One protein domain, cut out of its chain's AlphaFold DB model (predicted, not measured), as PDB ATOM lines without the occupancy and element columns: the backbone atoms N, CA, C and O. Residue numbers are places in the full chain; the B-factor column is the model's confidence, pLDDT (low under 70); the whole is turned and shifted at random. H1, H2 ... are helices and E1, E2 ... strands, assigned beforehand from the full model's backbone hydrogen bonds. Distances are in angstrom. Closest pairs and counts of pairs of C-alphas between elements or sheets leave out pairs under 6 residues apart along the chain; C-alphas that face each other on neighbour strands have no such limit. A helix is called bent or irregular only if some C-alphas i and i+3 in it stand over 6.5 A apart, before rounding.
ATOM      1  N   ALA A  11     201.947 231.503 233.526       76.12
ATOM      2  CA  ALA A  11     202.051 230.322 234.386       76.12
ATOM      3  C   ALA A  11     201.017 230.334 235.526       76.12
ATOM      4  O   ALA A  11     200.484 229.286 235.904       76.12
ATOM      5  N   GLY A  12     200.723 231.515 236.080       74.69
ATOM      6  CA  GLY A  12     199.623 231.708 237.023       74.69
ATOM      7  C   GLY A  12     198.273 231.381 236.385       74.69
ATOM      8  O   GLY A  12     197.491 230.620 236.957       74.69
ATOM      9  N   PHE A  13     198.050 231.874 235.164       77.94
ATOM     10  CA  PHE A  13     196.827 231.620 234.405       77.94
ATOM     11  C   PHE A  13     196.611 230.127 234.112       77.94
ATOM     12  O   PHE A  13     195.536 229.602 234.393       77.94
ATOM     13  N   GLU A  14     197.628 229.415 233.617       80.38
ATOM     14  CA  GLU A  14     197.536 227.973 233.339       80.38
ATOM     15  C   GLU A  14     197.163 227.171 234.593       80.38
ATOM     16  O   GLU A  14     196.255 226.339 234.561       80.38
ATOM     17  N   ARG A  15     197.781 227.481 235.740       79.25
ATOM     18  CA  ARG A  15     197.482 226.803 237.011       79.25
ATOM     19  C   ARG A  15     196.047 227.050 237.486       79.25
ATOM     20  O   ARG A  15     195.421 226.150 238.059       79.25
ATOM     21  N   GLU A  16     195.527 228.260 237.298       81.88
ATOM     22  CA  GLU A  16     194.141 228.589 237.637       81.88
ATOM     23  C   GLU A  16     193.148 227.880 236.716       81.88
ATOM     24  O   GLU A  16     192.163 227.321 237.208       81.88
ATOM     25  N   VAL A  17     193.433 227.827 235.411       83.06
ATOM     26  CA  VAL A  17     192.630 227.083 234.432       83.06
ATOM     27  C   VAL A  17     192.595 225.599 234.783       83.06
ATOM     28  O   VAL A  17     191.507 225.036 234.890       83.06
ATOM     29  N   ASP A  18     193.741 224.977 235.065       80.94
ATOM     30  CA  ASP A  18     193.806 223.569 235.476       80.94
ATOM     31  C   ASP A  18     193.004 223.314 236.756       80.94
ATOM     32  O   ASP A  18     192.234 222.353 236.863       80.94
ATOM     33  N   THR A  19     193.125 224.216 237.730       83.44
ATOM     34  CA  THR A  19     192.363 224.140 238.979       83.44
ATOM     35  C   THR A  19     190.859 224.236 238.719       83.44
ATOM     36  O   THR A  19     190.086 223.480 239.312       83.44
ATOM     37  N   HIS A  20     190.433 225.133 237.830       81.62
ATOM     38  CA  HIS A  20     189.031 225.313 237.469       81.62
ATOM     39  C   HIS A  20     188.481 224.101 236.705       81.62
ATOM     40  O   HIS A  20     187.396 223.603 237.022       81.62
ATOM     41  N   MET A  21     189.260 223.564 235.764       81.81
ATOM     42  CA  MET A  21     188.914 222.356 235.019       81.81
ATOM     43  C   MET A  21     188.703 221.169 235.961       81.81
ATOM     44  O   MET A  21     187.700 220.462 235.861       81.81
ATOM     45  N   LEU A  22     189.603 220.976 236.927       79.94
ATOM     46  CA  LEU A  22     189.532 219.862 237.870       79.94
ATOM     47  C   LEU A  22     188.421 220.011 238.915       79.94
ATOM     48  O   LEU A  22     187.772 219.019 239.244       79.94
ATOM     49  N   LYS A  23     188.207 221.217 239.457       80.94
ATOM     50  CA  LYS A  23     187.303 221.427 240.602       80.94
ATOM     51  C   LYS A  23     185.877 221.802 240.222       80.94
ATOM     52  O   LYS A  23     184.987 221.603 241.039       80.94
ATOM     53  N   VAL A  24     185.664 222.370 239.037       83.31
ATOM     54  CA  VAL A  24     184.361 222.923 238.641       83.31
ATOM     55  C   VAL A  24     183.838 222.219 237.400       83.31
ATOM     56  O   VAL A  24     182.760 221.630 237.436       83.31
ATOM     57  N   PHE A  25     184.619 222.218 236.319       81.62
ATOM     58  CA  PHE A  25     184.156 221.684 235.041       81.62
ATOM     59  C   PHE A  25     183.961 220.162 235.076       81.62
ATOM     60  O   PHE A  25     182.885 219.672 234.742       81.62
ATOM     61  N   ARG A  26     184.971 219.396 235.517       82.12
ATOM     62  CA  ARG A  26     184.892 217.922 235.540       82.12
ATOM     63  C   ARG A  26     183.745 217.389 236.415       82.12
ATOM     64  O   ARG A  26     183.034 216.508 235.934       82.12
ATOM     65  N   PRO A  27     183.507 217.900 237.639       85.06
ATOM     66  CA  PRO A  27     182.328 217.519 238.417       85.06
ATOM     67  C   PRO A  27     181.010 217.842 237.706       85.06
ATOM     68  O   PRO A  27     180.148 216.975 237.625       85.06
ATOM     69  N   ALA A  28     180.885 219.026 237.098       83.25
ATOM     70  CA  ALA A  28     179.672 219.404 236.372       83.25
ATOM     71  C   ALA A  28     179.387 218.481 235.171       83.25
ATOM     72  O   ALA A  28     178.238 218.120 234.919       83.25
ATOM     73  N   VAL A  29     180.429 218.049 234.450       84.25
ATOM     74  CA  VAL A  29     180.296 217.055 233.371       84.25
ATOM     75  C   VAL A  29     179.838 215.703 233.922       84.25
ATOM     76  O   VAL A  29     178.959 215.074 233.336       84.25
ATOM     77  N   VAL A  30     180.388 215.255 235.054       84.56
ATOM     78  CA  VAL A  30     179.963 214.010 235.715       84.56
ATOM     79  C   VAL A  30     178.495 214.070 236.131       84.56
ATOM     80  O   VAL A  30     177.757 213.116 235.884       84.56
ATOM     81  N   ASP A  31     178.053 215.185 236.707       86.00
ATOM     82  CA  ASP A  31     176.659 215.378 237.106       86.00
ATOM     83  C   ASP A  31     175.724 215.349 235.890       86.00
ATOM     84  O   ASP A  31     174.709 214.650 235.905       86.00
ATOM     85  N   ALA A  32     176.102 216.029 234.802       82.56
ATOM     86  CA  ALA A  32     175.341 216.024 233.555       82.56
ATOM     87  C   ALA A  32     175.235 214.618 232.944       82.56
ATOM     88  O   ALA A  32     174.157 214.203 232.514       82.56
ATOM     89  N   LEU A  33     176.333 213.857 232.939       81.31
ATOM     90  CA  LEU A  33     176.343 212.476 232.460       81.31
ATOM     91  C   LEU A  33     175.462 211.573 233.327       81.31
ATOM     92  O   LEU A  33     174.695 210.775 232.796       81.31
ATOM     93  N   ASN A  34     175.520 211.715 234.651       83.88
ATOM     94  CA  ASN A  34     174.673 210.945 235.558       83.88
ATOM     95  C   ASN A  34     173.186 211.258 235.356       83.88
ATOM     96  O   ASN A  34     172.390 210.327 235.255       83.88
ATOM     97  N   ALA A  35     172.821 212.534 235.206       84.25
ATOM     98  CA  ALA A  35     171.447 212.933 234.901       84.25
ATOM     99  C   ALA A  35     170.963 212.360 233.556       84.25
ATOM    100  O   ALA A  35     169.835 211.876 233.451       84.25
ATOM    101  N   ALA A  36     171.824 212.354 232.532       78.31
ATOM    102  CA  ALA A  36     171.517 211.740 231.242       78.31
ATOM    103  C   ALA A  36     171.336 210.212 231.348       78.31
ATOM    104  O   ALA A  36     170.443 209.657 230.709       78.31
ATOM    105  N   GLY A  37     172.144 209.534 232.170       77.50
ATOM    106  CA  GLY A  37     172.004 208.103 232.458       77.50
ATOM    107  C   GLY A  37     170.685 207.766 233.153       77.50
ATOM    108  O   GLY A  37     169.975 206.859 232.725       77.50
ATOM    109  N   GLU A  38     170.301 208.547 234.166       84.62
ATOM    110  CA  GLU A  38     169.011 208.396 234.857       84.62
ATOM    111  C   GLU A  38     167.838 208.581 233.884       84.62
ATOM    112  O   GLU A  38     166.953 207.726 233.806       84.62
ATOM    113  N   ALA A  39     167.883 209.627 233.052       80.06
ATOM    114  CA  ALA A  39     166.868 209.868 232.030       80.06
ATOM    115  C   ALA A  39     166.784 208.735 230.988       80.06
ATOM    116  O   ALA A  39     165.687 208.372 230.560       80.06
ATOM    117  N   ALA A  40     167.921 208.155 230.590       76.56
ATOM    118  CA  ALA A  40     167.963 207.029 229.662       76.56
ATOM    119  C   ALA A  40     167.327 205.767 230.266       76.56
ATOM    120  O   ALA A  40     166.508 205.120 229.610       76.56
ATOM    121  N   VAL A  41     167.641 205.439 231.525       79.75
ATOM    122  CA  VAL A  41     167.016 204.317 232.245       79.75
ATOM    123  C   VAL A  41     165.506 204.507 232.355       79.75
ATOM    124  O   VAL A  41     164.747 203.575 232.081       79.75
ATOM    125  N   ASP A  42     165.052 205.713 232.689       82.50
ATOM    126  CA  ASP A  42     163.625 206.017 232.784       82.50
ATOM    127  C   ASP A  42     162.913 205.924 231.432       82.50
ATOM    128  O   ASP A  42     161.794 205.411 231.357       82.50
ATOM    129  N   ALA A  43     163.551 206.376 230.349       78.38
ATOM    130  CA  ALA A  43     163.012 206.245 228.998       78.38
ATOM    131  C   ALA A  43     162.851 204.773 228.596       78.38
ATOM    132  O   ALA A  43     161.797 204.386 228.090       78.38
ATOM    133  N   VAL A  44     163.850 203.936 228.888       75.25
ATOM    134  CA  VAL A  44     163.785 202.491 228.633       75.25
ATOM    135  C   VAL A  44     162.676 201.840 229.465       75.25
ATOM    136  O   VAL A  44     161.871 201.088 228.917       75.25
ATOM    137  N   ARG A  45     162.555 202.167 230.759       79.69
ATOM    138  CA  ARG A  45     161.465 201.655 231.612       79.69
ATOM    139  C   ARG A  45     160.088 202.056 231.087       79.69
ATOM    140  O   ARG A  45     159.196 201.214 231.032       79.69
ATOM    141  N   LYS A  46     159.909 203.312 230.664       79.88
ATOM    142  CA  LYS A  46     158.661 203.776 230.031       79.88
ATOM    143  C   LYS A  46     158.365 203.005 228.744       79.88
ATOM    144  O   LYS A  46     157.231 202.578 228.561       79.88
ATOM    145  N   GLY A  47     159.377 202.765 227.910       73.06
ATOM    146  CA  GLY A  47     159.250 201.936 226.709       73.06
ATOM    147  C   GLY A  47     158.795 200.507 227.023       73.06
ATOM    148  O   GLY A  47     157.894 199.986 226.373       73.06
ATOM    149  N   MET A  48     159.340 199.895 228.077       71.38
ATOM    150  CA  MET A  48     158.915 198.564 228.530       71.38
ATOM    151  C   MET A  48     157.458 198.551 229.009       71.38
ATOM    152  O   MET A  48     156.719 197.633 228.673       71.38
ATOM    153  N   LEU A  49     157.012 199.577 229.740       73.88
ATOM    154  CA  LEU A  49     155.608 199.684 230.161       73.88
ATOM    155  C   LEU A  49     154.638 199.750 228.975       73.88
ATOM    156  O   LEU A  49     153.517 199.272 229.093       73.88
ATOM    157  N   THR A  50     155.055 200.344 227.854       72.94
ATOM    158  CA  THR A  50     154.238 200.409 226.634       72.94
ATOM    159  C   THR A  50     154.325 199.154 225.770       72.94
ATOM    160  O   THR A  50     153.370 198.840 225.073       72.94
ATOM    161  N   ALA A  51     155.464 198.456 225.787       67.81
ATOM    162  CA  ALA A  51     155.713 197.303 224.922       67.81
ATOM    163  C   ALA A  51     155.168 195.985 225.495       67.81
ATOM    164  O   ALA A  51     154.878 195.064 224.739       67.81
ATOM    165  N   PHE A  52     155.037 195.877 226.821       66.50
ATOM    166  CA  PHE A  52     154.535 194.674 227.479       66.50
ATOM    167  C   PHE A  52     153.088 194.853 227.940       66.50
ATOM    168  O   PHE A  52     152.802 195.742 228.736       66.50
ATOM    169  N   ASP A  53     152.200 193.929 227.563       63.81
ATOM    170  CA  ASP A  53     150.803 193.913 228.034       63.81
ATOM    171  C   ASP A  53     150.684 193.721 229.561       63.81
ATOM    172  O   ASP A  53     149.691 194.106 230.182       63.81
ATOM    173  N   ARG A  54     151.689 193.091 230.193       62.19
ATOM    174  CA  ARG A  54     151.763 192.849 231.649       62.19
ATOM    175  C   ARG A  54     153.203 193.013 232.155       62.19
ATOM    176  O   ARG A  54     153.870 192.003 232.404       62.19
ATOM    177  N   PRO A  55     153.708 194.249 232.314       62.00
ATOM    178  CA  PRO A  55     155.065 194.479 232.794       62.00
ATOM    179  C   PRO A  55     155.198 193.943 234.224       62.00
ATOM    180  O   PRO A  55     154.410 194.282 235.110       62.00
ATOM    181  N   LYS A  56     156.177 193.067 234.463       62.47
ATOM    182  CA  LYS A  56     156.455 192.514 235.797       62.47
ATOM    183  C   LYS A  56     157.560 193.342 236.478       62.47
ATOM    184  O   LYS A  56     158.428 193.868 235.784       62.47
ATOM    185  N   PRO A  57     157.609 193.437 237.821       62.50
ATOM    186  CA  PRO A  57     158.645 194.213 238.516       62.50
ATOM    187  C   PRO A  57     160.078 193.845 238.089       62.50
ATOM    188  O   PRO A  57     160.895 194.719 237.814       62.50
ATOM    189  N   PHE A  58     160.345 192.552 237.870       61.56
ATOM    190  CA  PHE A  58     161.674 192.084 237.467       61.56
ATOM    191  C   PHE A  58     162.129 192.563 236.069       61.56
ATOM    192  O   PHE A  58     163.330 192.576 235.797       61.56
ATOM    193  N   THR A  59     161.209 192.963 235.177       60.81
ATOM    194  CA  THR A  59     161.584 193.555 233.881       60.81
ATOM    195  C   THR A  59     162.001 195.016 234.001       60.81
ATOM    196  O   THR A  59     162.834 195.475 233.232       60.81
ATOM    197  N   LEU A  60     161.485 195.740 234.997       64.56
ATOM    198  CA  LEU A  60     161.784 197.161 235.206       64.56
ATOM    199  C   LEU A  60     163.030 197.361 236.086       64.56
ATOM    200  O   LEU A  60     163.833 198.261 235.829       64.56
ATOM    201  N   ASP A  61     163.242 196.465 237.056       68.75
ATOM    202  CA  ASP A  61     164.404 196.453 237.967       68.75
ATOM    203  C   ASP A  61     165.697 195.925 237.309       68.75
ATOM    204  O   ASP A  61     166.788 195.924 237.900       68.75
ATOM    205  N   GLY A  62     165.570 195.434 236.075       70.62
ATOM    206  CA  GLY A  62     166.673 194.974 235.242       70.62
ATOM    207  C   GLY A  62     167.445 196.084 234.546       70.62
ATOM    208  O   GLY A  62     168.577 195.852 234.135       70.62
ATOM    209  N   VAL A  63     166.854 197.274 234.418       75.00
ATOM    210  CA  VAL A  63     167.457 198.412 233.719       75.00
ATOM    211  C   VAL A  63     168.187 199.295 234.723       75.00
ATOM    212  O   VAL A  63     167.590 199.791 235.688       75.00
ATOM    213  N   GLY A  64     169.479 199.498 234.488       77.25
ATOM    214  CA  GLY A  64     170.341 200.291 235.351       77.25
ATOM    215  C   GLY A  64     171.465 200.966 234.580       77.25
ATOM    216  O   GLY A  64     171.577 200.853 233.361       77.25
ATOM    217  N   PHE A  65     172.306 201.686 235.311       79.06
ATOM    218  CA  PHE A  65     173.481 202.326 234.743       79.06
ATOM    219  C   PHE A  65     174.607 202.397 235.768       79.06
ATOM    220  O   PHE A  65     174.370 202.447 236.979       79.06
ATOM    221  N   PHE A  66     175.843 202.384 235.282       80.69
ATOM    222  CA  PHE A  66     177.013 202.703 236.086       80.69
ATOM    223  C   PHE A  66     177.199 204.217 236.100       80.69
ATOM    224  O   PHE A  66     177.362 204.836 235.046       80.69
ATOM    225  N   LYS A  67     177.152 204.797 237.305       80.25
ATOM    226  CA  LYS A  67     177.353 206.232 237.508       80.25
ATOM    227  C   LYS A  67     178.761 206.632 237.079       80.25
ATOM    228  O   LYS A  67     179.734 205.959 237.420       80.25
ATOM    229  N   ALA A  68     178.858 207.753 236.375       81.12
ATOM    230  CA  ALA A  68     180.123 208.414 236.129       81.12
ATOM    231  C   ALA A  68     180.692 208.933 237.454       81.12
ATOM    232  O   ALA A  68     179.958 209.382 238.341       81.12
ATOM    233  N   SER A  69     182.015 208.892 237.571       78.00
ATOM    234  CA  SER A  69     182.759 209.461 238.688       78.00
ATOM    235  C   SER A  69     183.947 210.261 238.170       78.00
ATOM    236  O   SER A  69     184.471 210.011 237.080       78.00
ATOM    237  N   VAL A  70     184.375 211.247 238.956       72.50
ATOM    238  CA  VAL A  70     185.588 212.003 238.646       72.50
ATOM    239  C   VAL A  70     186.781 211.087 238.900       72.50
ATOM    240  O   VAL A  70     187.063 210.729 240.045       72.50
ATOM    241  N   ARG A  71     187.492 210.701 237.839       70.12
ATOM    242  CA  ARG A  71     188.716 209.909 237.976       70.12
ATOM    243  C   ARG A  71     189.906 210.814 238.286       70.12
ATOM    244  O   ARG A  71     190.175 211.779 237.560       70.12
ATOM    245  N   SER A  72     190.638 210.478 239.346       64.19
ATOM    246  CA  SER A  72     191.862 211.179 239.755       64.19
ATOM    247  C   SER A  72     193.022 210.999 238.769       64.19
ATOM    248  O   SER A  72     193.934 211.815 238.771       64.19
ATOM    249  N   ASP A  73     192.967 209.983 237.902       68.81
ATOM    250  CA  ASP A  73     193.983 209.666 236.887       68.81
ATOM    251  C   ASP A  73     193.822 210.432 235.560       68.81
ATOM    252  O   ASP A  73     194.597 210.221 234.633       68.81
ATOM    253  N   GLY A  74     192.831 211.326 235.457       60.81
ATOM    254  CA  GLY A  74     192.616 212.138 234.255       60.81
ATOM    255  C   GLY A  74     191.789 211.469 233.152       60.81
ATOM    256  O   GLY A  74     191.607 212.084 232.109       60.81
ATOM    257  N   GLY A  75     191.241 210.267 233.368       66.81
ATOM    258  CA  GLY A  75     190.326 209.653 232.401       66.81
ATOM    259  C   GLY A  75     189.033 210.455 232.193       66.81
ATOM    260  O   GLY A  75     188.537 211.113 233.123       66.81
ATOM    261  N   ASP A  76     188.479 210.374 230.980       69.44
ATOM    262  CA  ASP A  76     187.189 210.976 230.644       69.44
ATOM    263  C   ASP A  76     186.058 210.295 231.430       69.44
ATOM    264  O   ASP A  76     186.017 209.062 231.524       69.44
ATOM    265  N   PRO A  77     185.134 211.069 232.025       70.50
ATOM    266  CA  PRO A  77     183.989 210.494 232.707       70.50
ATOM    267  C   PRO A  77     183.053 209.840 231.685       70.50
ATOM    268  O   PRO A  77     182.683 210.442 230.680       70.50
ATOM    269  N   SER A  78     182.643 208.605 231.958       68.62
ATOM    270  CA  SER A  78     181.744 207.837 231.097       68.62
ATOM    271  C   SER A  78     180.623 207.207 231.911       68.62
ATOM    272  O   SER A  78     180.862 206.729 233.021       68.62
ATOM    273  N   ILE A  79     179.427 207.143 231.327       71.19
ATOM    274  CA  ILE A  79     178.313 206.334 231.833       71.19
ATOM    275  C   ILE A  79     178.131 205.095 230.966       71.19
ATOM    276  O   ILE A  79     178.353 205.129 229.756       71.19
ATOM    277  N   LEU A  80     177.679 204.006 231.582       74.75
ATOM    278  CA  LEU A  80     177.286 202.794 230.873       74.75
ATOM    279  C   LEU A  80     175.892 202.384 231.333       74.75
ATOM    280  O   LEU A  80     175.720 201.943 232.469       74.75
ATOM    281  N   ASN A  81     174.909 202.531 230.448       71.69
ATOM    282  CA  ASN A  81     173.565 201.994 230.646       71.69
ATOM    283  C   ASN A  81     173.564 200.505 230.294       71.69
ATOM    284  O   ASN A  81     174.176 200.106 229.303       71.69
ATOM    285  N   TYR A  82     172.875 199.690 231.084       71.31
ATOM    286  CA  TYR A  82     172.793 198.253 230.862       71.31
ATOM    287  C   TYR A  82     171.420 197.695 231.233       71.31
ATOM    288  O   TYR A  82     170.664 198.265 232.025       71.31
ATOM    289  N   ILE A  83     171.126 196.529 230.669       73.19
ATOM    290  CA  ILE A  83     169.997 195.685 231.043       73.19
ATOM    291  C   ILE A  83     170.600 194.389 231.581       73.19
ATOM    292  O   ILE A  83     171.440 193.791 230.916       73.19
ATOM    293  N   LYS A  84     170.219 193.972 232.793       77.12
ATOM    294  CA  LYS A  84     170.693 192.715 233.394       77.12
ATOM    295  C   LYS A  84     170.346 191.533 232.488       77.12
ATOM    296  O   LYS A  84     169.223 191.457 231.996       77.12
ATOM    297  N   ASP A  85     171.260 190.575 232.368       65.25
ATOM    298  CA  ASP A  85     171.134 189.423 231.465       65.25
ATOM    299  C   ASP A  85     169.805 188.672 231.615       65.25
ATOM    300  O   ASP A  85     169.140 188.392 230.625       65.25
ATOM    301  N   GLN A  86     169.345 188.424 232.845       63.78
ATOM    302  CA  GLN A  86     168.064 187.743 233.093       63.78
ATOM    303  C   GLN A  86     166.852 188.530 232.571       63.78
ATOM    304  O   GLN A  86     165.869 187.947 232.113       63.78
ATOM    305  N   THR A  87     166.919 189.859 232.627       66.75
ATOM    306  CA  THR A  87     165.887 190.742 232.085       66.75
ATOM    307  C   THR A  87     165.976 190.797 230.564       66.75
ATOM    308  O   THR A  87     164.944 190.720 229.905       66.75
ATOM    309  N   ALA A  88     167.187 190.848 230.003       67.62
ATOM    310  CA  ALA A  88     167.410 190.792 228.562       67.62
ATOM    311  C   ALA A  88     166.899 189.473 227.959       67.62
ATOM    312  O   ALA A  88     166.127 189.511 227.008       67.62
ATOM    313  N   SER A  89     167.219 188.324 228.564       61.12
ATOM    314  CA  SER A  89     166.700 187.013 228.145       61.12
ATOM    315  C   SER A  89     165.178 186.940 228.205       61.12
ATOM    316  O   SER A  89     164.551 186.347 227.336       61.12
ATOM    317  N   TYR A  90     164.552 187.551 229.212       65.25
ATOM    318  CA  TYR A  90     163.095 187.577 229.274       65.25
ATOM    319  C   TYR A  90     162.471 188.464 228.191       65.25
ATOM    320  O   TYR A  90     161.450 188.095 227.616       65.25
ATOM    321  N   ILE A  91     163.074 189.622 227.906       66.75
ATOM    322  CA  ILE A  91     162.636 190.511 226.822       66.75
ATOM    323  C   ILE A  91     162.800 189.825 225.463       66.75
ATOM    324  O   ILE A  91     161.926 189.966 224.619       66.75
ATOM    325  N   ASP A  92     163.871 189.064 225.264       66.12
ATOM    326  CA  ASP A  92     164.112 188.311 224.030       66.12
ATOM    327  C   ASP A  92     163.024 187.247 223.794       66.12
ATOM    328  O   ASP A  92     162.465 187.136 222.708       66.12
ATOM    329  N   VAL A  93     162.632 186.529 224.852       63.19
ATOM    330  CA  VAL A  93     161.620 185.460 224.771       63.19
ATOM    331  C   VAL A  93     160.180 185.993 224.714       63.19
ATOM    332  O   VAL A  93     159.317 185.360 224.112       63.19
ATOM    333  N   HIS A  94     159.886 187.128 225.358       60.84
ATOM    334  CA  HIS A  94     158.505 187.591 225.569       60.84
ATOM    335  C   HIS A  94     158.191 188.997 225.053       60.84
ATOM    336  O   HIS A  94     157.021 189.361 224.986       60.84
ATOM    337  N   GLY A  95     159.199 189.809 224.739       57.06
ATOM    338  CA  GLY A  95     159.022 191.171 224.220       57.06
ATOM    339  C   GLY A  95     158.783 191.214 222.718       57.06
ATOM    340  O   GLY A  95     158.371 192.240 222.187       57.06
TER     341      GLY A  95
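Overview. This is residues 11 to 95 of the 123 residues of an uncharacterized protein of Methylobacterium brachiatum (UniProt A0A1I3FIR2). One long helix, H1, makes the length of a rod, and a thin hairpin of two short strands, E1 and E2, with a long loop at its tip, runs beside the H1b arm of this helix. The small helices H2 and H3 pack on each other near the end of the rod where H1 finishes, while residues 11 to 21 of H1 stick out free at the other end. The printed part has 85 residues, with three named helices and two named strands in the order H1, H2, E1, E2, H3; the sheet, E1 - E2, is antiparallel, and the class is mostly helix. The whole is extended, with a radius of gyration of the C-alphas of 18.4 A and spans of 63 by 20 by 15 A.

Arrangement. H1, residues 11 to 51, was assigned by its hydrogen bonds as one helix but is bent, with C-alphas 23 and 26 6.6 A apart. Its arms, H1a, residues 11 to 23, and H1b, residues 26 to 51, stand at a shallow tilt of 28 degrees. H2, residues 57 to 60, and H1b only just touch, with 3 pairs of C-alphas within 8 A, made by residues 45 to 48 of H1b alone; the closest C-alphas are those of Arg 45 and Leu 60, 5.8 A. E1, residues 63 to 66, and E2, residues 80 to 83, form a hairpin, antiparallel at 154 degrees, with N 64 and O 82 within hydrogen-bond range at 3.0 A and N 66 and O 80 at 2.9 A. The closest C-alphas of H1b and E1 are those of Val 41 and Gly 64, 6.1 A; those of H1b and E2 are Gly 37 and Asn 81, 6.6 A. H3, residues 85 to 94, and H2 touch, closest at the C-alphas of Thr 59 and Thr 87, 5.4 A. H3 is apart from H1b, and H1a is apart from H2, E1, E2 and H3. In H1a, H1b and H3 every O i to N i+4 pair is within hydrogen-bond range; H2 is too short for such a pair.

Along the chain. H1a begins at C-alpha 11, (202.051, 230.322, 234.386), and measures 18.3 A; H1b measures 37.3 A and ends at C-alpha 51, (155.713, 197.303, 224.922). H2 measures 5.4 A, E1 10.7 A and E2 10.2 A. H3 measures 14.1 A and ends at C-alpha 94, (158.505, 187.591, 225.569).

Size, cuts and confidence. The two C-alphas farthest apart are those of Ala 11 and Asp 53, 63.2 A. The printed part has no cut. The link from E1 to E2, residues 67 to 79, is long; those from H1 to H2, H2 to E1 and E2 to H3 are tight. The mean pLDDT of the printed part is 74.0, and it is under 70 in residues 51 to 61, 72 to 76, 78 and 85 to 95.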